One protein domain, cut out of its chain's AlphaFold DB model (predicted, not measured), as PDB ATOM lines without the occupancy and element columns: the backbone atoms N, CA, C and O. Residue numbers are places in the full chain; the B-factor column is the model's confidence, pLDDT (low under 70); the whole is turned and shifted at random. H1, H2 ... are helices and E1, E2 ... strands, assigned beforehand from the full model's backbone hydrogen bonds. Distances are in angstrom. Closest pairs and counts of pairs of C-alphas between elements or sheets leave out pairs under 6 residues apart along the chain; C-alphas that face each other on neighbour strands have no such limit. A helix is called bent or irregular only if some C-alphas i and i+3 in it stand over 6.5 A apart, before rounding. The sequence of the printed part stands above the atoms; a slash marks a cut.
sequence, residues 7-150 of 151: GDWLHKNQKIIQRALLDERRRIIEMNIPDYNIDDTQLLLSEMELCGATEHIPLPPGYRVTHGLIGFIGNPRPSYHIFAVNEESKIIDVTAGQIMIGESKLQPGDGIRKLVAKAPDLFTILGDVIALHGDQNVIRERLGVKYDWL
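AT A GLANCE: This is residues 7 to 150 of the 151 residues of an uncharacterized protein of Candidatus Moranbacteria bacterium (UniProt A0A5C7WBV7). Picture one strongly twisted sheet of six strands, with H2 and H3 on one face and H5 on the other, while the long helix H1 runs past the E4 and E5 end of the sheet and on past H2. The last residues of H1, 29 to 31, and residues 32 to 35 after them stick out from this body; H4 packs on H3. The printed part has 144 residues with five named helices and six named strands, in the order H1 H2 E1 E2 E3 H3 H4 E4 E5 H5 E6, and the class is mixed, helices and strands. The sheet runs E4 E5 E3 E2 E1 E6, antiparallel throughout. The whole is compact, with a radius of gyration of the C-alphas of 14.3 A, and spans 42 by 35 by 29 A.

IN THESE COORDINATES: Find C-alpha 7 at (61.577, -41.997, -33.570); from there H1 runs over residues 7 to 31, 33.1 A from first to last C-alpha. It is irregular, with C-alphas 12 and 15 8.2 A apart, and has a kink of 67 degrees near residue 14. After a long stretch with no named element, residues 32 to 50, comes H2, residues 51 to 56. Look next at C-alpha 63, at (50.766, -47.731, -24.439), where E1 begins; it spans residues 63 to 72, 23.3 A, and bends by 74 degrees at residue 67. E2, residues 79 to 86, covers 20.9 A and bends by 57 degrees at residue 82. Then come E3, residues 90 to 93, H3, residues 96 to 99, and H4, residues 110 to 118, 12.4 A. E4, residues 123 to 126, precedes E5, residues 129 to 135, 20.0 A. H5, residues 136 to 143, leads to E6, residues 145 to 149, 12.9 A, which ends at C-alpha 149, (38.403, -40.800, -24.057).

HOW THE PARTS SIT: Start with the sheet, whose edge strands are E4 and E6. E1, E2 and E3 form a meander, each strand the antiparallel neighbour of the one before; find N 66 and O 83 at 2.8 A between E1 and E2, and N 92 and O 84 at 2.9 A between E3 and E2. E5 pairs staggered, with E4 over residues 129 to 132, where N 124 and O 131 are 2.9 A apart, and with E3 over residues 132 to 135, where N 91 and O 134 are 2.8 A apart. E6 is the antiparallel neighbour of E1, with N 146 and O 71 within hydrogen-bond range at 2.8 A. E3, H3 H4 and E4 make a split strand-helix-strand unit, two strands running the same way with E5 between them, and its crossover is right-handed. H2 is on the sheet at a height of 7.9 A, and H5 is on the opposite face at 6.9 A. H3 is on the same face as H2. H1 stands only just at the sheet's level, at a height of 3.7 A; the closest C-alphas of H1 and E4 are those of Gly 7 and Thr 124, 6.1 A apart. With residues 17 to 24 alone H1 touches H2, at a steep tilt of 65 degrees, opposite ways; their closest C-alphas, of Ala 20 and Ala 53, are 5.1 A apart. H4 touches H3, closest at the C-alphas of Gly 97 and Ile 112, 4.9 A. In H4 and H5 every O i to N i+4 pair is within hydrogen-bond range; H1 has 19 of 21, H2 has 0 of 2 but 3 of 3 O i to N i+3 pairs, and H3 is too short for an i+4 pair.

THE WHOLE: The two C-alphas farthest apart, of Pro 34 and Glu 88, are 42.0 A apart. The printed part has no cut, and the link from H1 to H2, 19 residues, is long. The mean pLDDT of the printed part is 85.7; look for values under 70 at residues 32 to 42, 76, 101 to 106 and 150.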
ATOM      1  N   GLY A   7      60.777 -41.880 -32.348       92.69
ATOM      2  CA  GLY A   7      61.577 -41.997 -33.570       92.69
ATOM      3  C   GLY A   7      62.066 -43.421 -33.822       92.69
ATOM      4  O   GLY A   7      61.816 -43.979 -34.890       92.69
ATOM      5  N   ASP A   8      62.682 -44.041 -32.817       95.00
ATOM      6  CA  ASP A   8      63.191 -45.413 -32.920       95.00
ATOM      7  C   ASP A   8      62.055 -46.428 -33.101       95.00
ATOM      8  O   ASP A   8      62.157 -47.358 -33.908       95.00
ATOM      9  N   TRP A   9      60.942 -46.245 -32.379       95.19
ATOM     10  CA  TRP A   9      59.754 -47.087 -32.534       95.19
ATOM     11  C   TRP A   9      59.160 -46.978 -33.941       95.19
ATOM     12  O   TRP A   9      58.888 -48.008 -34.566       95.19
ATOM     13  N   LEU A  10      58.984 -45.756 -34.447       94.69
ATOM     14  CA  LEU A  10      58.419 -45.516 -35.769       94.69
ATOM     15  C   LEU A  10      59.328 -46.105 -36.849       94.69
ATOM     16  O   LEU A  10      58.848 -46.807 -37.733       94.69
ATOM     17  N   HIS A  11      60.643 -45.913 -36.728       95.56
ATOM     18  CA  HIS A  11      61.628 -46.476 -37.647       95.56
ATOM     19  C   HIS A  11      61.598 -48.006 -37.673       95.56
ATOM     20  O   HIS A  11      61.530 -48.616 -38.741       95.56
ATOM     21  N   LYS A  12      61.569 -48.645 -36.498       95.88
ATOM     22  CA  LYS A  12      61.511 -50.107 -36.378       95.88
ATOM     23  C   LYS A  12      60.233 -50.701 -36.979       95.88
ATOM     24  O   LYS A  12      60.278 -51.803 -37.523       95.88
ATOM     25  N   ASN A  13      59.105 -50.000 -36.863       95.94
ATOM     26  CA  ASN A  13      57.784 -50.527 -37.214       95.94
ATOM     27  C   ASN A  13      57.183 -49.918 -38.489       95.94
ATOM     28  O   ASN A  13      56.059 -50.273 -38.840       95.94
ATOM     29  N   GLN A  14      57.916 -49.060 -39.207       94.88
ATOM     30  CA  GLN A  14      57.396 -48.263 -40.326       94.88
ATOM     31  C   GLN A  14      56.598 -49.099 -41.331       94.88
ATOM     32  O   GLN A  14      55.457 -48.773 -41.635       94.88
ATOM     33  N   LYS A  15      57.168 -50.215 -41.806       95.19
ATOM     34  CA  LYS A  15      56.513 -51.084 -42.799       95.19
ATOM     35  C   LYS A  15      55.213 -51.702 -42.286       95.19
ATOM     36  O   LYS A  15      54.277 -51.872 -43.060       95.19
ATOM     37  N   ILE A  16      55.159 -52.051 -41.000       96.75
ATOM     38  CA  ILE A  16      53.969 -52.643 -40.375       96.75
ATOM     39  C   ILE A  16      52.886 -51.573 -40.231       96.75
ATOM     40  O   ILE A  16      51.741 -51.817 -40.598       96.75
ATOM     41  N   ILE A  17      53.257 -50.375 -39.771       96.12
ATOM     42  CA  ILE A  17      52.335 -49.242 -39.624       96.12
ATOM     43  C   ILE A  17      51.764 -48.833 -40.983       96.12
ATOM     44  O   ILE A  17      50.552 -48.740 -41.141       96.12
ATOM     45  N   GLN A  18      52.625 -48.670 -41.989       94.88
ATOM     46  CA  GLN A  18      52.212 -48.342 -43.352       94.88
ATOM     47  C   GLN A  18      51.256 -49.399 -43.914       94.88
ATOM     48  O   GLN A  18      50.247 -49.066 -44.532       94.88
ATOM     49  N   ARG A  19      51.538 -50.685 -43.668       95.75
ATOM     50  CA  ARG A  19      50.667 -51.774 -44.108       95.75
ATOM     51  C   ARG A  19      49.298 -51.730 -43.427       95.75
ATOM     52  O   ARG A  19      48.303 -51.838 -44.131       95.75
ATOM     53  N   ALA A  20      49.252 -51.533 -42.110       96.12
ATOM     54  CA  ALA A  20      48.001 -51.419 -41.362       96.12
ATOM     55  C   ALA A  20      47.144 -50.239 -41.852       96.12
ATOM     56  O   ALA A  20      45.946 -50.398 -42.054       96.12
ATOM     57  N   LEU A  21      47.766 -49.085 -42.119       93.81
ATOM     58  CA  LEU A  21      47.096 -47.913 -42.694       93.81
ATOM     59  C   LEU A  21      46.501 -48.231 -44.077       93.81
ATOM     60  O   LEU A  21      45.337 -47.941 -44.343       93.81
ATOM     61  N   LEU A  22      47.264 -48.881 -44.958       92.12
ATOM     62  CA  LEU A  22      46.786 -49.269 -46.290       92.12
ATOM     63  C   LEU A  22      45.669 -50.325 -46.251       92.12
ATOM     64  O   LEU A  22      44.748 -50.268 -47.065       92.12
ATOM     65  N   ASP A  23      45.748 -51.288 -45.333       92.88
ATOM     66  CA  ASP A  23      44.705 -52.302 -45.160       92.88
ATOM     67  C   ASP A  23      43.413 -51.665 -44.610       92.88
ATOM     68  O   ASP A  23      42.327 -51.974 -45.104       92.88
ATOM     69  N   GLU A  24      43.514 -50.699 -43.693       92.44
ATOM     70  CA  GLU A  24      42.359 -49.932 -43.211       92.44
ATOM     71  C   GLU A  24      41.727 -49.083 -44.321       92.44
ATOM     72  O   GLU A  24      40.503 -49.048 -44.464       92.44
ATOM     73  N   ARG A  25      42.549 -48.473 -45.187       88.00
ATOM     74  CA  ARG A  25      42.065 -47.730 -46.363       88.00
ATOM     75  C   ARG A  25      41.228 -48.635 -47.250       88.00
ATOM     76  O   ARG A  25      40.134 -48.265 -47.666       88.00
ATOM     77  N   ARG A  26      41.739 -49.837 -47.527       87.38
ATOM     78  CA  ARG A  26      41.023 -50.834 -48.319       87.38
ATOM     79  C   ARG A  26      39.704 -51.217 -47.656       87.38
ATOM     80  O   ARG A  26      38.691 -51.225 -48.343       87.38
ATOM     81  N   ARG A  27      39.697 -51.465 -46.343       88.38
ATOM     82  CA  ARG A  27      38.482 -51.797 -45.587       88.38
ATOM     83  C   ARG A  27      37.414 -50.709 -45.719       88.38
ATOM     84  O   ARG A  27      36.256 -51.025 -45.967       88.38
ATOM     85  N   ILE A  28      37.793 -49.437 -45.599       84.50
ATOM     86  CA  ILE A  28      36.867 -48.299 -45.725       84.50
ATOM     87  C   ILE A  28      36.307 -48.183 -47.144       84.50
ATOM     88  O   ILE A  28      35.107 -47.967 -47.298       84.50
ATOM     89  N   ILE A  29      37.144 -48.370 -48.170       80.06
ATOM     90  CA  ILE A  29      36.707 -48.384 -49.575       80.06
ATOM     91  C   ILE A  29      35.748 -49.556 -49.834       80.06
ATOM     92  O   ILE A  29      34.712 -49.380 -50.465       80.06
ATOM     93  N   GLU A  30      36.055 -50.752 -49.329       81.88
ATOM     94  CA  GLU A  30      35.210 -51.944 -49.494       81.88
ATOM     95  C   GLU A  30      33.862 -51.814 -48.769       81.88
ATOM     96  O   GLU A  30      32.849 -52.316 -49.254       81.88
ATOM     97  N   MET A  31      33.830 -51.120 -47.626       79.44
ATOM     98  CA  MET A  31      32.602 -50.849 -46.874       79.44
ATOM     99  C   MET A  31      31.740 -49.731 -47.483       79.44
ATOM    100  O   MET A  31      30.543 -49.689 -47.204       79.44
ATOM    101  N   ASN A  32      32.315 -48.855 -48.315       69.50
ATOM    102  CA  ASN A  32      31.649 -47.691 -48.904       69.50
ATOM    103  C   ASN A  32      31.710 -47.732 -50.450       69.50
ATOM    104  O   ASN A  32      32.659 -47.241 -51.050       69.50
ATOM    105  N   ILE A  33      30.679 -48.245 -51.131       56.28
ATOM    106  CA  ILE A  33      30.521 -48.128 -52.603       56.28
ATOM    107  C   ILE A  33      29.516 -46.991 -52.907       56.28
ATOM    108  O   ILE A  33      28.463 -47.011 -52.269       56.28
ATOM    109  N   PRO A  34      29.664 -46.071 -53.895       47.25
ATOM    110  CA  PRO A  34      30.817 -45.494 -54.603       47.25
ATOM    111  C   PRO A  34      30.978 -43.962 -54.364       47.25
ATOM    112  O   PRO A  34      31.665 -43.291 -55.128       47.25
ATOM    113  N   ASP A  35      30.341 -43.386 -53.337       47.03
ATOM    114  CA  ASP A  35      30.309 -41.924 -53.104       47.03
ATOM    115  C   ASP A  35      31.398 -41.413 -52.143       47.03
ATOM    116  O   ASP A  35      31.378 -40.253 -51.721       47.03
ATOM    117  N   TYR A  36      32.376 -42.252 -51.790       49.47
ATOM    118  CA  TYR A  36      33.498 -41.842 -50.946       49.47
ATOM    119  C   TYR A  36      34.528 -41.071 -51.786       49.47
ATOM    120  O   TYR A  36      35.578 -41.572 -52.178       49.47
ATOM    121  N   ASN A  37      34.156 -39.844 -52.143       50.62
ATOM    122  CA  ASN A  37      34.862 -38.980 -53.081       50.62
ATOM    123  C   ASN A  37      35.991 -38.215 -52.365       50.62
ATOM    124  O   ASN A  37      35.956 -36.990 -52.249       50.62
ATOM    125  N   ILE A  38      36.966 -38.945 -51.822       53.75
ATOM    126  CA  ILE A  38      38.244 -38.365 -51.404       53.75
ATOM    127  C   ILE A  38      39.226 -38.636 -52.544       53.75
ATOM    128  O   ILE A  38      39.527 -39.792 -52.826       53.75
ATOM    129  N   ASP A  39      39.717 -37.585 -53.211       57.19
ATOM    130  CA  ASP A  39      40.893 -37.706 -54.082       57.19
ATOM    131  C   ASP A  39      42.114 -37.974 -53.193       57.19
ATOM    132  O   ASP A  39      42.790 -37.083 -52.678       57.19
ATOM    133  N   ASP A  40      42.305 -39.257 -52.926       57.59
ATOM    134  CA  ASP A  40      43.151 -39.823 -51.889       57.59
ATOM    135  C   ASP A  40      44.496 -40.324 -52.439       57.59
ATOM    136  O   ASP A  40      45.310 -40.920 -51.726       57.59
ATOM    137  N   THR A  41      44.742 -40.087 -53.729       58.72
ATOM    138  CA  THR A  41      45.998 -40.435 -54.404       58.72
ATOM    139  C   THR A  41      47.134 -39.485 -54.044       58.72
ATOM    140  O   THR A  41      48.297 -39.801 -54.289       58.72
ATOM    141  N   GLN A  42      46.806 -38.343 -53.438       66.06
ATOM    142  CA  GLN A  42      47.773 -37.298 -53.125       66.06
ATOM    143  C   GLN A  42      47.991 -37.090 -51.618       66.06
ATOM    144  O   GLN A  42      49.014 -36.519 -51.242       66.06
ATOM    145  N   LEU A  43      47.068 -37.545 -50.761       74.38
ATOM    146  CA  LEU A  43      47.157 -37.393 -49.303       74.38
ATOM    147  C   LEU A  43      48.217 -38.321 -48.697       74.38
ATOM    148  O   LEU A  43      48.382 -39.465 -49.121       74.38
ATOM    149  N   LEU A  44      48.906 -37.841 -47.658       84.75
ATOM    150  CA  LEU A  44      49.746 -38.703 -46.823       84.75
ATOM    151  C   LEU A  44      48.853 -39.675 -46.043       84.75
ATOM    152  O   LEU A  44      47.752 -39.299 -45.647       84.75
ATOM    153  N   LEU A  45      49.329 -40.886 -45.733       87.62
ATOM    154  CA  LEU A  45      48.533 -41.857 -44.963       87.62
ATOM    155  C   LEU A  45      48.070 -41.288 -43.615       87.62
ATOM    156  O   LEU A  45      46.954 -41.556 -43.184       87.62
ATOM    157  N   SER A  46      48.888 -40.446 -42.983       87.50
ATOM    158  CA  SER A  46      48.538 -39.776 -41.727       87.50
ATOM    159  C   SER A  46      47.462 -38.690 -41.841       87.50
ATOM    160  O   SER A  46      47.031 -38.170 -40.816       87.50
ATOM    161  N   GLU A  47      47.040 -38.321 -43.050       84.25
ATOM    162  CA  GLU A  47      45.948 -37.370 -43.317       84.25
ATOM    163  C   GLU A  47      44.641 -38.060 -43.717       84.25
ATOM    164  O   GLU A  47      43.591 -37.424 -43.744       84.25
ATOM    165  N   MET A  48      44.701 -39.348 -44.037       83.38
ATOM    166  CA  MET A  48      43.566 -40.130 -44.516       83.38
ATOM    167  C   MET A  48      42.751 -40.700 -43.364       83.38
ATOM    168  O   MET A  48      43.308 -40.922 -42.296       83.38
ATOM    169  N   GLU A  49      41.468 -41.013 -43.598       83.38
ATOM    170  CA  GLU A  49      40.548 -41.491 -42.558       83.38
ATOM    171  C   GLU A  49      40.838 -42.909 -42.006       83.38
ATOM    172  O   GLU A  49      39.999 -43.788 -42.090       83.38
ATOM    173  N   LEU A  50      42.028 -43.176 -41.462       89.06
ATOM    174  CA  LEU A  50      42.576 -44.520 -41.237       89.06
ATOM    175  C   LEU A  50      42.815 -44.870 -39.763       89.06
ATOM    176  O   LEU A  50      43.534 -45.827 -39.481       89.06
ATOM    177  N   CYS A  51      42.267 -44.114 -38.810       89.50
ATOM    178  CA  CYS A  51      42.590 -44.278 -37.389       89.50
ATOM    179  C   CYS A  51      42.325 -45.697 -36.846       89.50
ATOM    180  O   CYS A  51      43.046 -46.140 -35.950       89.50
ATOM    181  N   GLY A  52      41.410 -46.457 -37.471       91.19
ATOM    182  CA  GLY A  52      41.207 -47.898 -37.258       91.19
ATOM    183  C   GLY A  52      42.479 -48.750 -37.331       91.19
ATOM    184  O   GLY A  52      42.642 -49.696 -36.564       91.19
ATOM    185  N   ALA A  53      43.449 -48.349 -38.156       93.56
ATOM    186  CA  ALA A  53      44.744 -49.012 -38.278       93.56
ATOM    187  C   ALA A  53      45.498 -49.116 -36.942       93.56
ATOM    188  O   ALA A  53      46.284 -50.048 -36.760       93.56
ATOM    189  N   THR A  54      45.255 -48.204 -35.994       94.69
ATOM    190  CA  THR A  54      45.899 -48.207 -34.671       94.69
ATOM    191  C   THR A  54      45.639 -49.503 -33.892       94.69
ATOM    192  O   THR A  54      46.482 -49.922 -33.101       94.69
ATOM    193  N   GLU A  55      44.524 -50.195 -34.141       95.50
ATOM    194  CA  GLU A  55      44.214 -51.493 -33.518       95.50
ATOM    195  C   GLU A  55      45.148 -52.624 -33.976       95.50
ATOM    196  O   GLU A  55      45.223 -53.678 -33.342       95.50
ATOM    197  N   HIS A  56      45.879 -52.410 -35.072       95.56
ATOM    198  CA  HIS A  56      46.678 -53.427 -35.752       95.56
ATOM    199  C   HIS A  56      48.177 -53.105 -35.798       95.56
ATOM    200  O   HIS A  56      48.952 -53.873 -36.372       95.56
ATOM    201  N   ILE A  57      48.614 -52.000 -35.184       95.44
ATOM    202  CA  ILE A  57      50.032 -51.631 -35.108       95.44
ATOM    203  C   ILE A  57      50.664 -52.069 -33.776       95.44
ATOM    204  O   ILE A  57      50.025 -52.006 -32.725       95.44
ATOM    205  N   PRO A  58      51.947 -52.476 -33.774       95.06
ATOM    206  CA  PRO A  58      52.669 -52.747 -32.537       95.06
ATOM    207  C   PRO A  58      52.876 -51.444 -31.757       95.06
ATOM    208  O   PRO A  58      53.563 -50.540 -32.232       95.06
ATOM    209  N   LEU A  59      52.320 -51.348 -30.550       95.06
ATOM    210  CA  LEU A  59      52.453 -50.160 -29.705       95.06
ATOM    211  C   LEU A  59      53.759 -50.153 -28.899       95.06
ATOM    212  O   LEU A  59      54.286 -51.220 -28.561       95.06
ATOM    213  N   PRO A  60      54.293 -48.970 -28.546       93.50
ATOM    214  CA  PRO A  60      55.386 -48.895 -27.590       93.50
ATOM    215  C   PRO A  60      54.990 -49.446 -26.209       93.50
ATOM    216  O   PRO A  60      53.817 -49.376 -25.833       93.50
ATOM    217  N   PRO A  61      55.946 -49.956 -25.409       91.44
ATOM    218  CA  PRO A  61      55.659 -50.458 -24.067       91.44
ATOM    219  C   PRO A  61      54.903 -49.445 -23.198       91.44
ATOM    220  O   PRO A  61      55.269 -48.275 -23.141       91.44
ATOM    221  N   GLY A  62      53.858 -49.896 -22.503       92.88
ATOM    222  CA  GLY A  62      53.040 -49.046 -21.630       92.88
ATOM    223  C   GLY A  62      51.954 -48.236 -22.345       92.88
ATOM    224  O   GLY A  62      51.152 -47.598 -21.669       92.88
ATOM    225  N   TYR A  63      51.887 -48.278 -23.680       95.44
ATOM    226  CA  TYR A  63      50.766 -47.731 -24.439       95.44
ATOM    227  C   TYR A  63      49.715 -48.810 -24.701       95.44
ATOM    228  O   TYR A  63      50.034 -49.969 -24.969       95.44
ATOM    229  N   ARG A  64      48.450 -48.402 -24.669       95.56
ATOM    230  CA  ARG A  64      47.295 -49.205 -25.072       95.56
ATOM    231  C   ARG A  64      46.500 -48.468 -26.135       95.56
ATOM    232  O   ARG A  64      46.492 -47.239 -26.157       95.56
ATOM    233  N   VAL A  65      45.789 -49.217 -26.968       96.00
ATOM    234  CA  VAL A  65      44.795 -48.631 -27.868       96.00
ATOM    235  C   VAL A  65      43.649 -48.051 -27.037       96.00
ATOM    236  O   VAL A  65      43.260 -48.610 -26.004       96.00
ATOM    237  N   THR A  66      43.120 -46.915 -27.471       94.62
ATOM    238  CA  THR A  66      41.934 -46.304 -26.893       94.62
ATOM    239  C   THR A  66      41.060 -45.676 -27.968       94.62
ATOM    240  O   THR A  66      41.520 -45.312 -29.052       94.62
ATOM    241  N   HIS A  67      39.787 -45.538 -27.622       92.88
ATOM    242  CA  HIS A  67      38.758 -44.936 -28.449       92.88
ATOM    243  C   HIS A  67      38.289 -43.657 -27.771       92.88
ATOM    244  O   HIS A  67      37.982 -43.652 -26.574       92.88
ATOM    245  N   GLY A  68      38.232 -42.563 -28.518       89.56
ATOM    246  CA  GLY A  68      37.854 -41.276 -27.958       89.56
ATOM    247  C   GLY A  68      37.233 -40.348 -28.979       89.56
ATOM    248  O   GLY A  68      37.261 -40.585 -30.183       89.56
ATOM    249  N   LEU A  69      36.662 -39.269 -28.466       89.88
ATOM    250  CA  LEU A  69      36.249 -38.129 -29.258       89.88
ATOM    251  C   LEU A  69      37.413 -37.140 -29.312       89.88
ATOM    252  O   LEU A  69      37.931 -36.730 -28.273       89.88
ATOM    253  N   ILE A  70      37.820 -36.755 -30.515       87.88
ATOM    254  CA  ILE A  70      38.831 -35.725 -30.736       87.88
ATOM    255  C   ILE A  70      38.160 -34.505 -31.336       87.88
ATOM    256  O   ILE A  70      37.380 -34.602 -32.279       87.88
ATOM    257  N   GLY A  71      38.466 -33.334 -30.793       83.56
ATOM    258  CA  GLY A  71      37.981 -32.069 -31.327       83.56
ATOM    259  C   GLY A  71      39.060 -31.003 -31.331       83.56
ATOM    260  O   GLY A  71      39.950 -30.988 -30.481       83.56
ATOM    261  N   PHE A  72      38.946 -30.068 -32.268       84.69
ATOM    262  CA  PHE A  72      39.695 -28.820 -32.215       84.69
ATOM    263  C   PHE A  72      38.992 -27.841 -31.268       84.69
ATOM    264  O   PHE A  72      37.767 -27.710 -31.305       84.69
ATOM    265  N   ILE A  73      39.733 -27.121 -30.430       80.06
ATOM    266  CA  ILE A  73      39.169 -26.063 -29.585       80.06
ATOM    267  C   ILE A  73      38.536 -25.009 -30.501       80.06
ATOM    268  O   ILE A  73      39.192 -24.458 -31.381       80.06
ATOM    269  N   GLY A  74      37.246 -24.746 -30.294       73.38
ATOM    270  CA  GLY A  74      36.453 -23.858 -31.149       73.38
ATOM    271  C   GLY A  74      35.766 -24.552 -32.330       73.38
ATOM    272  O   GLY A  74      34.935 -23.923 -32.980       73.38
ATOM    273  N   ASN A  75      36.033 -25.839 -32.581       72.19
ATOM    274  CA  ASN A  75      35.249 -26.659 -33.501       72.19
ATOM    275  C   ASN A  75      34.129 -27.380 -32.718       72.19
ATOM    276  O   ASN A  75      34.423 -28.165 -31.815       72.19
ATOM    277  N   PRO A  76      32.843 -27.137 -33.032       65.44
ATOM    278  CA  PRO A  76      31.726 -27.717 -32.288       65.44
ATOM    279  C   PRO A  76      31.495 -29.209 -32.565       65.44
ATOM    280  O   PRO A  76      30.624 -29.805 -31.934       65.44
ATOM    281  N   ARG A  77      32.208 -29.817 -33.521       75.31
ATOM    282  CA  ARG A  77      31.982 -31.202 -33.947       75.31
ATOM    283  C   ARG A  77      33.208 -32.065 -33.646       75.31
ATOM    284  O   ARG A  77      34.084 -32.161 -34.502       75.31
ATOM    285  N   PRO A  78      33.289 -32.679 -32.454       82.94
ATOM    286  CA  PRO A  78      34.291 -33.704 -32.222       82.94
ATOM    287  C   PRO A  78      34.008 -34.928 -33.103       82.94
ATOM    288  O   PRO A  78      32.847 -35.265 -33.357       82.94
ATOM    289  N   SER A  79      35.061 -35.599 -33.552       83.00
ATOM    290  CA  SER A  79      35.002 -36.840 -34.320       83.00
ATOM    291  C   SER A  79      35.477 -38.014 -33.483       83.00
ATOM    292  O   SER A  79      36.369 -37.882 -32.645       83.00
ATOM    293  N   TYR A  80      34.891 -39.182 -33.720       87.94
ATOM    294  CA  TYR A  80      35.424 -40.418 -33.167       87.94
ATOM    295  C   TYR A  80      36.802 -40.709 -33.762       87.94
ATOM    296  O   TYR A  80      37.005 -40.533 -34.962       87.94
ATOM    297  N   HIS A  81      37.734 -41.157 -32.926       90.44
ATOM    298  CA  HIS A  81      39.095 -41.474 -33.333       90.44
ATOM    299  C   HIS A  81      39.684 -42.599 -32.489       90.44
ATOM    300  O   HIS A  81      39.324 -42.776 -31.319       90.44
ATOM    301  N   ILE A  82      40.626 -43.331 -33.078       93.81
ATOM    302  CA  ILE A  82      41.371 -44.400 -32.411       93.81
ATOM    303  C   ILE A  82      42.842 -44.003 -32.351       93.81
ATOM    304  O   ILE A  82      43.440 -43.647 -33.362       93.81
ATOM    305  N   PHE A  83      43.422 -44.048 -31.157       94.81
ATOM    306  CA  PHE A  83      44.801 -43.634 -30.896       94.81
ATOM    307  C   PHE A  83      45.391 -44.459 -29.750       94.81
ATOM    308  O   PHE A  83      44.690 -45.234 -29.095       94.81
ATOM    309  N   ALA A  84      46.691 -44.319 -29.504       95.69
ATOM    310  CA  ALA A  84      47.360 -44.993 -28.403       95.69
ATOM    311  C   ALA A  84      47.612 -44.028 -27.238       95.69
ATOM    312  O   ALA A  84      47.991 -42.877 -27.446       95.69
ATOM    313  N   VAL A  85      47.434 -44.508 -26.008       95.62
ATOM    314  CA  VAL A  85      47.639 -43.724 -24.781       95.62
ATOM    315  C   VAL A  85      48.325 -44.552 -23.699       95.62
ATOM    316  O   VAL A  85      48.107 -45.763 -23.622       95.62
ATOM    317  N   ASN A  86      49.143 -43.923 -22.857       94.25
ATOM    318  CA  ASN A  86      49.727 -44.561 -21.674       94.25
ATOM    319  C   ASN A  86      49.056 -44.100 -20.359       94.25
ATOM    320  O   ASN A  86      48.169 -43.247 -20.354       94.25
ATOM    321  N   GLU A  87      49.481 -44.656 -19.223       92.56
ATOM    322  CA  GLU A  87      48.945 -44.301 -17.893       92.56
ATOM    323  C   GLU A  87      49.205 -42.838 -17.485       92.56
ATOM    324  O   GLU A  87      48.489 -42.291 -16.649       92.56
ATOM    325  N   GLU A  88      50.199 -42.194 -18.099       92.88
ATOM    326  CA  GLU A  88      50.580 -40.795 -17.875       92.88
ATOM    327  C   GLU A  88      49.844 -39.821 -18.817       92.88
ATOM    328  O   GLU A  88      50.231 -38.662 -18.908       92.88
ATOM    329  N   SER A  89      48.812 -40.265 -19.548       92.56
ATOM    330  CA  SER A  89      48.109 -39.450 -20.555       92.56
ATOM    331  C   SER A  89      48.997 -38.952 -21.710       92.56
ATOM    332  O   SER A  89      48.680 -37.951 -22.359       92.56
ATOM    333  N   LYS A  90      50.090 -39.657 -22.022       95.06
ATOM    334  CA  LYS A  90      50.850 -39.441 -23.260       95.06
ATOM    335  C   LYS A  90      50.154 -40.136 -24.418       95.06
ATOM    336  O   LYS A  90      49.755 -41.291 -24.295       95.06
ATOM    337  N   ILE A  91      50.032 -39.427 -25.529       95.44
ATOM    338  CA  ILE A  91      49.327 -39.840 -26.740       95.44
ATOM    339  C   ILE A  91      50.340 -40.230 -27.811       95.44
ATOM    340  O   ILE A  91      51.402 -39.616 -27.904       95.44
ATOM    341  N   ILE A  92      49.993 -41.222 -28.629       95.69
ATOM    342  CA  ILE A  92      50.573 -41.456 -29.954       95.69
ATOM    343  C   ILE A  92      49.421 -41.598 -30.951       95.69
ATOM    344  O   ILE A  92      48.550 -42.453 -30.787       95.69
ATOM    345  N   ASP A  93      49.441 -40.777 -31.995       94.88
ATOM    346  CA  ASP A  93      48.448 -40.759 -33.066       94.88
ATOM    347  C   ASP A  93      49.158 -40.723 -34.423       94.88
ATOM    348  O   ASP A  93      49.795 -39.734 -34.791       94.88
ATOM    349  N   VAL A  94      49.074 -41.830 -35.163       94.25
ATOM    350  CA  VAL A  94      49.713 -41.995 -36.483       94.25
ATOM    351  C   VAL A  94      48.873 -41.423 -37.630       94.25
ATOM    352  O   VAL A  94      49.271 -41.474 -38.794       94.25
ATOM    353  N   THR A  95      47.713 -40.865 -37.294       91.69
ATOM    354  CA  THR A  95      46.712 -40.320 -38.213       91.69
ATOM    355  C   THR A  95      46.325 -38.881 -37.868       91.69
ATOM    356  O   THR A  95      45.220 -38.417 -38.142       91.69
ATOM    357  N   ALA A  96      47.251 -38.139 -37.261       86.75
ATOM    358  CA  ALA A  96      46.987 -36.808 -36.720       86.75
ATOM    359  C   ALA A  96      46.510 -35.770 -37.755       86.75
ATOM    360  O   ALA A  96      45.893 -34.771 -37.394       86.75
ATOM    361  N   GLY A  97      46.769 -35.987 -39.045       82.94
ATOM    362  CA  GLY A  97      46.297 -35.120 -40.122       82.94
ATOM    363  C   GLY A  97      44.782 -35.174 -40.315       82.94
ATOM    364  O   GLY A  97      44.196 -34.174 -40.719       82.94
ATOM    365  N   GLN A  98      44.137 -36.281 -39.927       82.00
ATOM    366  CA  GLN A  98      42.677 -36.416 -39.925       82.00
ATOM    367  C   GLN A  98      41.970 -35.440 -38.978       82.00
ATOM    368  O   GLN A  98      40.792 -35.144 -39.153       82.00
ATOM    369  N   ILE A  99      42.669 -34.958 -37.947       79.56
ATOM    370  CA  ILE A  99      42.081 -34.145 -36.873       79.56
ATOM    371  C   ILE A  99      41.593 -32.783 -37.407       79.56
ATOM    372  O   ILE A  99      40.719 -32.140 -36.820       79.56
ATOM    373  N   MET A 100      42.132 -32.337 -38.542       71.19
ATOM    374  CA  MET A 100      41.815 -31.062 -39.187       71.19
ATOM    375  C   MET A 100      40.525 -31.160 -40.030       71.19
ATOM    376  O   MET A 100      40.541 -30.966 -41.244       71.19
ATOM    377  N   ILE A 101      39.385 -31.462 -39.400       57.69
ATOM    378  CA  ILE A 101      38.081 -31.569 -40.083       57.69
ATOM    379  C   ILE A 101      37.527 -30.178 -40.431       57.69
ATOM    380  O   ILE A 101      37.389 -29.318 -39.559       57.69
ATOM    381  N   GLY A 102      37.099 -29.993 -41.686       51.94
ATOM    382  CA  GLY A 102      36.244 -28.871 -42.106       51.94
ATOM    383  C   GLY A 102      36.921 -27.769 -42.926       51.94
ATOM    384  O   GLY A 102      36.249 -26.827 -43.346       51.94
ATOM    385  N   GLU A 103      38.216 -27.878 -43.214       57.88
ATOM    386  CA  GLU A 103      38.906 -26.945 -44.105       57.88
ATOM    387  C   GLU A 103      38.800 -27.432 -45.562       57.88
ATOM    388  O   GLU A 103      39.674 -28.114 -46.086       57.88
ATOM    389  N   SER A 104      37.699 -27.088 -46.236       45.75
ATOM    390  CA  SER A 104      37.305 -27.591 -47.570       45.75
ATOM    391  C   SER A 104      38.205 -27.179 -48.754       45.75
ATOM    392  O   SER A 104      37.787 -27.260 -49.907       45.75
ATOM    393  N   LYS A 105      39.437 -26.722 -48.496       57.81
ATOM    394  CA  LYS A 105      40.421 -26.298 -49.509       57.81
ATOM    395  C   LYS A 105      41.871 -26.603 -49.112       57.81
ATOM    396  O   LYS A 105      42.766 -25.830 -49.450       57.81
ATOM    397  N   LEU A 106      42.112 -27.665 -48.351       61.94
ATOM    398  CA  LEU A 106      43.480 -28.080 -48.042       61.94
ATOM    399  C   LEU A 106      44.082 -28.843 -49.220       61.94
ATOM    400  O   LEU A 106      43.458 -29.764 -49.746       61.94
ATOM    401  N   GLN A 107      45.289 -28.456 -49.634       70.81
ATOM    402  CA  GLN A 107      46.088 -29.298 -50.510       70.81
ATOM    403  C   GLN A 107      46.647 -30.478 -49.708       70.81
ATOM    404  O   GLN A 107      46.824 -30.379 -48.489       70.81
ATOM    405  N   PRO A 108      46.982 -31.585 -50.378       71.56
ATOM    406  CA  PRO A 108      47.643 -32.702 -49.730       71.56
ATOM    407  C   PRO A 108      48.909 -32.291 -48.978       71.56
ATOM    408  O   PRO A 108      49.768 -31.573 -49.504       71.56
ATOM    409  N   GLY A 109      49.021 -32.729 -47.728       76.94
ATOM    410  CA  GLY A 109      50.075 -32.352 -46.795       76.94
ATOM    411  C   GLY A 109      49.804 -31.073 -46.001       76.94
ATOM    412  O   GLY A 109      50.552 -30.797 -45.065       76.94
ATOM    413  N   ASP A 110      48.803 -30.251 -46.338       81.00
ATOM    414  CA  ASP A 110      48.585 -28.976 -45.643       81.00
ATOM    415  C   ASP A 110      48.107 -29.157 -44.205       81.00
ATOM    416  O   ASP A 110      48.512 -28.380 -43.336       81.00
ATOM    417  N   GLY A 111      47.274 -30.167 -43.938       80.94
ATOM    418  CA  GLY A 111      46.765 -30.437 -42.594       80.94
ATOM    419  C   GLY A 111      47.918 -30.742 -41.648       80.94
ATOM    420  O   GLY A 111      48.120 -30.054 -40.644       80.94
ATOM    421  N   ILE A 112      48.757 -31.699 -42.042       87.25
ATOM    422  CA  ILE A 112      49.971 -32.032 -41.300       87.25
ATOM    423  C   ILE A 112      50.954 -30.865 -41.249       87.25
ATOM    424  O   ILE A 112      51.454 -30.562 -40.169       87.25
ATOM    425  N   ARG A 113      51.234 -30.173 -42.362       87.88
ATOM    426  CA  ARG A 113      52.186 -29.047 -42.371       87.88
ATOM    427  C   ARG A 113      51.770 -27.951 -41.394       87.88
ATOM    428  O   ARG A 113      52.626 -27.426 -40.686       87.88
ATOM    429  N   LYS A 114      50.475 -27.629 -41.309       87.62
ATOM    430  CA  LYS A 114      49.945 -26.654 -40.342       87.62
ATOM    431  C   LYS A 114      50.160 -27.101 -38.898       87.62
ATOM    432  O   LYS A 114      50.552 -26.282 -38.070       87.62
ATOM    433  N   LEU A 115      49.902 -28.371 -38.592       90.50
ATOM    434  CA  LEU A 115      50.089 -28.915 -37.247       90.50
ATOM    435  C   LEU A 115      51.575 -28.964 -36.858       90.50
ATOM    436  O   LEU A 115      51.951 -28.454 -35.801       90.50
ATOM    437  N   VAL A 116      52.429 -29.475 -37.747       92.69
ATOM    438  CA  VAL A 116      53.887 -29.542 -37.562       92.69
ATOM    439  C   VAL A 116      54.485 -28.144 -37.401       92.69
ATOM    440  O   VAL A 116      55.325 -27.942 -36.534       92.69
ATOM    441  N   ALA A 117      54.031 -27.149 -38.171       92.94
ATOM    442  CA  ALA A 117      54.518 -25.775 -38.042       92.94
ATOM    443  C   ALA A 117      54.209 -25.148 -36.670       92.94
ATOM    444  O   ALA A 117      54.972 -24.305 -36.201       92.94
ATOM    445  N   LYS A 118      53.107 -25.545 -36.017       93.06
ATOM    446  CA  LYS A 118      52.731 -25.046 -34.684       93.06
ATOM    447  C   LYS A 118      53.540 -25.690 -33.557       93.06
ATOM    448  O   LYS A 118      53.897 -25.007 -32.597       93.06
ATOM    449  N   ALA A 119      53.803 -26.993 -33.642       95.25
ATOM    450  CA  ALA A 119      54.494 -27.726 -32.584       95.25
ATOM    451  C   ALA A 119      55.375 -28.854 -33.148       95.25
ATOM    452  O   ALA A 119      55.030 -30.022 -32.990       95.25
ATOM    453  N   PRO A 120      56.498 -28.530 -33.813       95.44
ATOM    454  CA  PRO A 120      57.278 -29.506 -34.580       95.44
ATOM    455  C   PRO A 120      57.855 -30.636 -33.725       95.44
ATOM    456  O   PRO A 120      57.997 -31.755 -34.199       95.44
ATOM    457  N   ASP A 121      58.144 -30.364 -32.456       95.31
ATOM    458  CA  ASP A 121      58.660 -31.326 -31.482       95.31
ATOM    459  C   ASP A 121      57.639 -32.395 -31.060       95.31
ATOM    460  O   ASP A 121      58.035 -33.444 -30.559       95.31
ATOM    461  N   LEU A 122      56.345 -32.169 -31.310       96.44
ATOM    462  CA  LEU A 122      55.297 -33.167 -31.083       96.44
ATOM    463  C   LEU A 122      55.146 -34.141 -32.261       96.44
ATOM    464  O   LEU A 122      54.319 -35.044 -32.194       96.44
ATOM    465  N   PHE A 123      55.900 -33.971 -33.350       95.94
ATOM    466  CA  PHE A 123      55.763 -34.794 -34.550       95.94
ATOM    467  C   PHE A 123      57.053 -35.528 -34.890       95.94
ATOM    468  O   PHE A 123      58.130 -34.944 -34.978       95.94
ATOM    469  N   THR A 124      56.917 -36.816 -35.181       95.62
ATOM    470  CA  THR A 124      57.969 -37.629 -35.795       95.62
ATOM    471  C   THR A 124      57.516 -38.012 -37.197       95.62
ATOM    472  O   THR A 124      56.466 -38.634 -37.361       95.62
ATOM    473  N   ILE A 125      58.307 -37.648 -38.206       92.44
ATOM    474  CA  ILE A 125      57.989 -37.844 -39.626       92.44
ATOM    475  C   ILE A 125      58.913 -38.915 -40.204       92.44
ATOM    476  O   ILE A 125      60.135 -38.799 -40.101       92.44
ATOM    477  N   LEU A 126      58.339 -39.931 -40.849       91.81
ATOM    478  CA  LEU A 126      59.092 -40.975 -41.535       91.81
ATOM    479  C   LEU A 126      58.390 -41.392 -42.837       91.81
ATOM    480  O   LEU A 126      57.612 -42.346 -42.882       91.81
ATOM    481  N   GLY A 127      58.700 -40.677 -43.920       87.50
ATOM    482  CA  GLY A 127      58.053 -40.883 -45.216       87.50
ATOM    483  C   GLY A 127      56.606 -40.387 -45.205       87.50
ATOM    484  O   GLY A 127      56.360 -39.219 -44.921       87.50
ATOM    485  N   ASP A 128      55.668 -41.275 -45.525       85.88
ATOM    486  CA  ASP A 128      54.218 -41.036 -45.541       85.88
ATOM    487  C   ASP A 128      53.530 -41.293 -44.190       85.88
ATOM    488  O   ASP A 128      52.342 -40.993 -44.042       85.88
ATOM    489  N   VAL A 129      54.272 -41.820 -43.210       90.62
ATOM    490  CA  VAL A 129      53.804 -42.048 -41.841       90.62
ATOM    491  C   VAL A 129      54.345 -40.962 -40.921       90.62
ATOM    492  O   VAL A 129      55.550 -40.710 -40.839       90.62
ATOM    493  N   ILE A 130      53.434 -40.332 -40.194       92.94
ATOM    494  CA  ILE A 130      53.698 -39.247 -39.260       92.94
ATOM    495  C   ILE A 130      52.988 -39.568 -37.955       92.94
ATOM    496  O   ILE A 130      51.785 -39.813 -37.937       92.94
ATOM    497  N   ALA A 131      53.736 -39.550 -36.857       95.25
ATOM    498  CA  ALA A 131      53.193 -39.729 -35.521       95.25
ATOM    499  C   ALA A 131      53.170 -38.385 -34.789       95.25
ATOM    500  O   ALA A 131      54.227 -37.785 -34.584       95.25
ATOM    501  N   LEU A 132      51.985 -37.941 -34.369       95.88
ATOM    502  CA  LEU A 132      51.831 -36.980 -33.280       95.88
ATOM    503  C   LEU A 132      52.052 -37.723 -31.966       95.88
ATOM    504  O   LEU A 132      51.450 -38.773 -31.746       95.88
ATOM    505  N   HIS A 133      52.893 -37.192 -31.088       96.19
ATOM    506  CA  HIS A 133      53.124 -37.764 -29.774       96.19
ATOM    507  C   HIS A 133      53.433 -36.701 -28.722       96.19
ATOM    508  O   HIS A 133      53.952 -35.630 -29.026       96.19
ATOM    509  N   GLY A 134      53.079 -36.993 -27.472       95.38
ATOM    510  CA  GLY A 134      53.333 -36.099 -26.344       95.38
ATOM    511  C   GLY A 134      52.254 -36.160 -25.271       95.38
ATOM    512  O   GLY A 134      51.291 -36.916 -25.371       95.38
ATOM    513  N   ASP A 135      52.425 -35.357 -24.225       95.00
ATOM    514  CA  ASP A 135      51.422 -35.199 -23.171       95.00
ATOM    515  C   ASP A 135      50.137 -34.565 -23.730       95.00
ATOM    516  O   ASP A 135      50.187 -33.568 -24.458       95.00
ATOM    517  N   GLN A 136      48.975 -35.122 -23.379       93.94
ATOM    518  CA  GLN A 136      47.671 -34.632 -23.834       93.94
ATOM    519  C   GLN A 136      47.459 -33.136 -23.550       93.94
ATOM    520  O   GLN A 136      46.878 -32.436 -24.382       93.94
ATOM    521  N   ASN A 137      47.899 -32.624 -22.397       94.56
ATOM    522  CA  ASN A 137      47.731 -31.213 -22.055       94.56
ATOM    523  C   ASN A 137      48.616 -30.328 -22.931       94.56
ATOM    524  O   ASN A 137      48.149 -29.293 -23.401       94.56
ATOM    525  N   VAL A 138      49.846 -30.764 -23.219       96.31
ATOM    526  CA  VAL A 138      50.759 -30.053 -24.129       96.31
ATOM    527  C   VAL A 138      50.196 -30.026 -25.550       96.31
ATOM    528  O   VAL A 138      50.186 -28.975 -26.193       96.31
ATOM    529  N   ILE A 139      49.664 -31.153 -26.031       95.50
ATOM    530  CA  ILE A 139      48.982 -31.242 -27.330       95.50
ATOM    531  C   ILE A 139      47.779 -30.288 -27.367       95.50
ATOM    532  O   ILE A 139      47.622 -29.512 -28.313       95.50
ATOM    533  N   ARG A 140      46.960 -30.283 -26.314       94.06
ATOM    534  CA  ARG A 140      45.803 -29.392 -26.197       94.06
ATOM    535  C   ARG A 140      46.193 -27.922 -26.214       94.06
ATOM    536  O   ARG A 140      45.553 -27.145 -26.914       94.06
ATOM    537  N   GLU A 141      47.204 -27.536 -25.450       94.81
ATOM    538  CA  GLU A 141      47.653 -26.149 -25.341       94.81
ATOM    539  C   GLU A 141      48.244 -25.641 -26.659       94.81
ATOM    540  O   GLU A 141      47.893 -24.558 -27.124       94.81
ATOM    541  N   ARG A 142      49.116 -26.436 -27.288       94.69
ATOM    542  CA  ARG A 142      49.918 -25.979 -28.430       94.69
ATOM    543  C   ARG A 142      49.245 -26.189 -29.775       94.69
ATOM    544  O   ARG A 142      49.424 -25.381 -30.686       94.69
ATOM    545  N   LEU A 143      48.477 -27.266 -29.914       92.44
ATOM    546  CA  LEU A 143      47.775 -27.584 -31.155       92.44
ATOM    547  C   LEU A 143      46.296 -27.222 -31.094       92.44
ATOM    548  O   LEU A 143      45.677 -27.117 -32.145       92.44
ATOM    549  N   GLY A 144      45.726 -26.992 -29.908       91.12
ATOM    550  CA  GLY A 144      44.283 -26.815 -29.765       91.12
ATOM    551  C   GLY A 144      43.512 -28.121 -29.955       91.12
ATOM    552  O   GLY A 144      42.315 -28.076 -30.210       91.12
ATOM    553  N   VAL A 145      44.175 -29.276 -29.856       90.75
ATOM    554  CA  VAL A 145      43.563 -30.594 -30.063       90.75
ATOM    555  C   VAL A 145      43.199 -31.204 -28.718       90.75
ATOM    556  O   VAL A 145      44.055 -31.433 -27.866       90.75
ATOM    557  N   LYS A 146      41.915 -31.482 -28.513       90.38
ATOM    558  CA  LYS A 146      41.404 -32.104 -27.296       90.38
ATOM    559  C   LYS A 146      41.077 -33.565 -27.568       90.38
ATOM    560  O   LYS A 146      40.213 -33.851 -28.387       90.38
ATOM    561  N   TYR A 147      41.738 -34.453 -26.836       89.88
ATOM    562  CA  TYR A 147      41.410 -35.873 -26.771       89.88
ATOM    563  C   TYR A 147      40.495 -36.112 -25.562       89.88
ATOM    564  O   TYR A 147      40.905 -35.838 -24.438       89.88
ATOM    565  N   ASP A 148      39.279 -36.610 -25.776       88.06
ATOM    566  CA  ASP A 148      38.326 -36.997 -24.730       88.06
ATOM    567  C   ASP A 148      38.011 -38.498 -24.863       88.06
ATOM    568  O   ASP A 148      37.216 -38.898 -25.712       88.06
ATOM    569  N   TRP A 149      38.633 -39.348 -24.040       83.69
ATOM    570  CA  TRP A 149      38.403 -40.800 -24.057       83.69
ATOM    571  C   TRP A 149      37.789 -41.312 -22.755       83.69
ATOM    572  O   TRP A 149      37.925 -40.707 -21.687       83.69
ATOM    573  N   LEU A 150      37.113 -42.455 -22.857       60.06
ATOM    574  CA  LEU A 150      36.607 -43.184 -21.699       60.06
ATOM    575  C   LEU A 150      37.794 -43.871 -21.009       60.06
ATOM    576  O   LEU A 150      38.527 -44.630 -21.647       60.06
TER     577      LEU A 150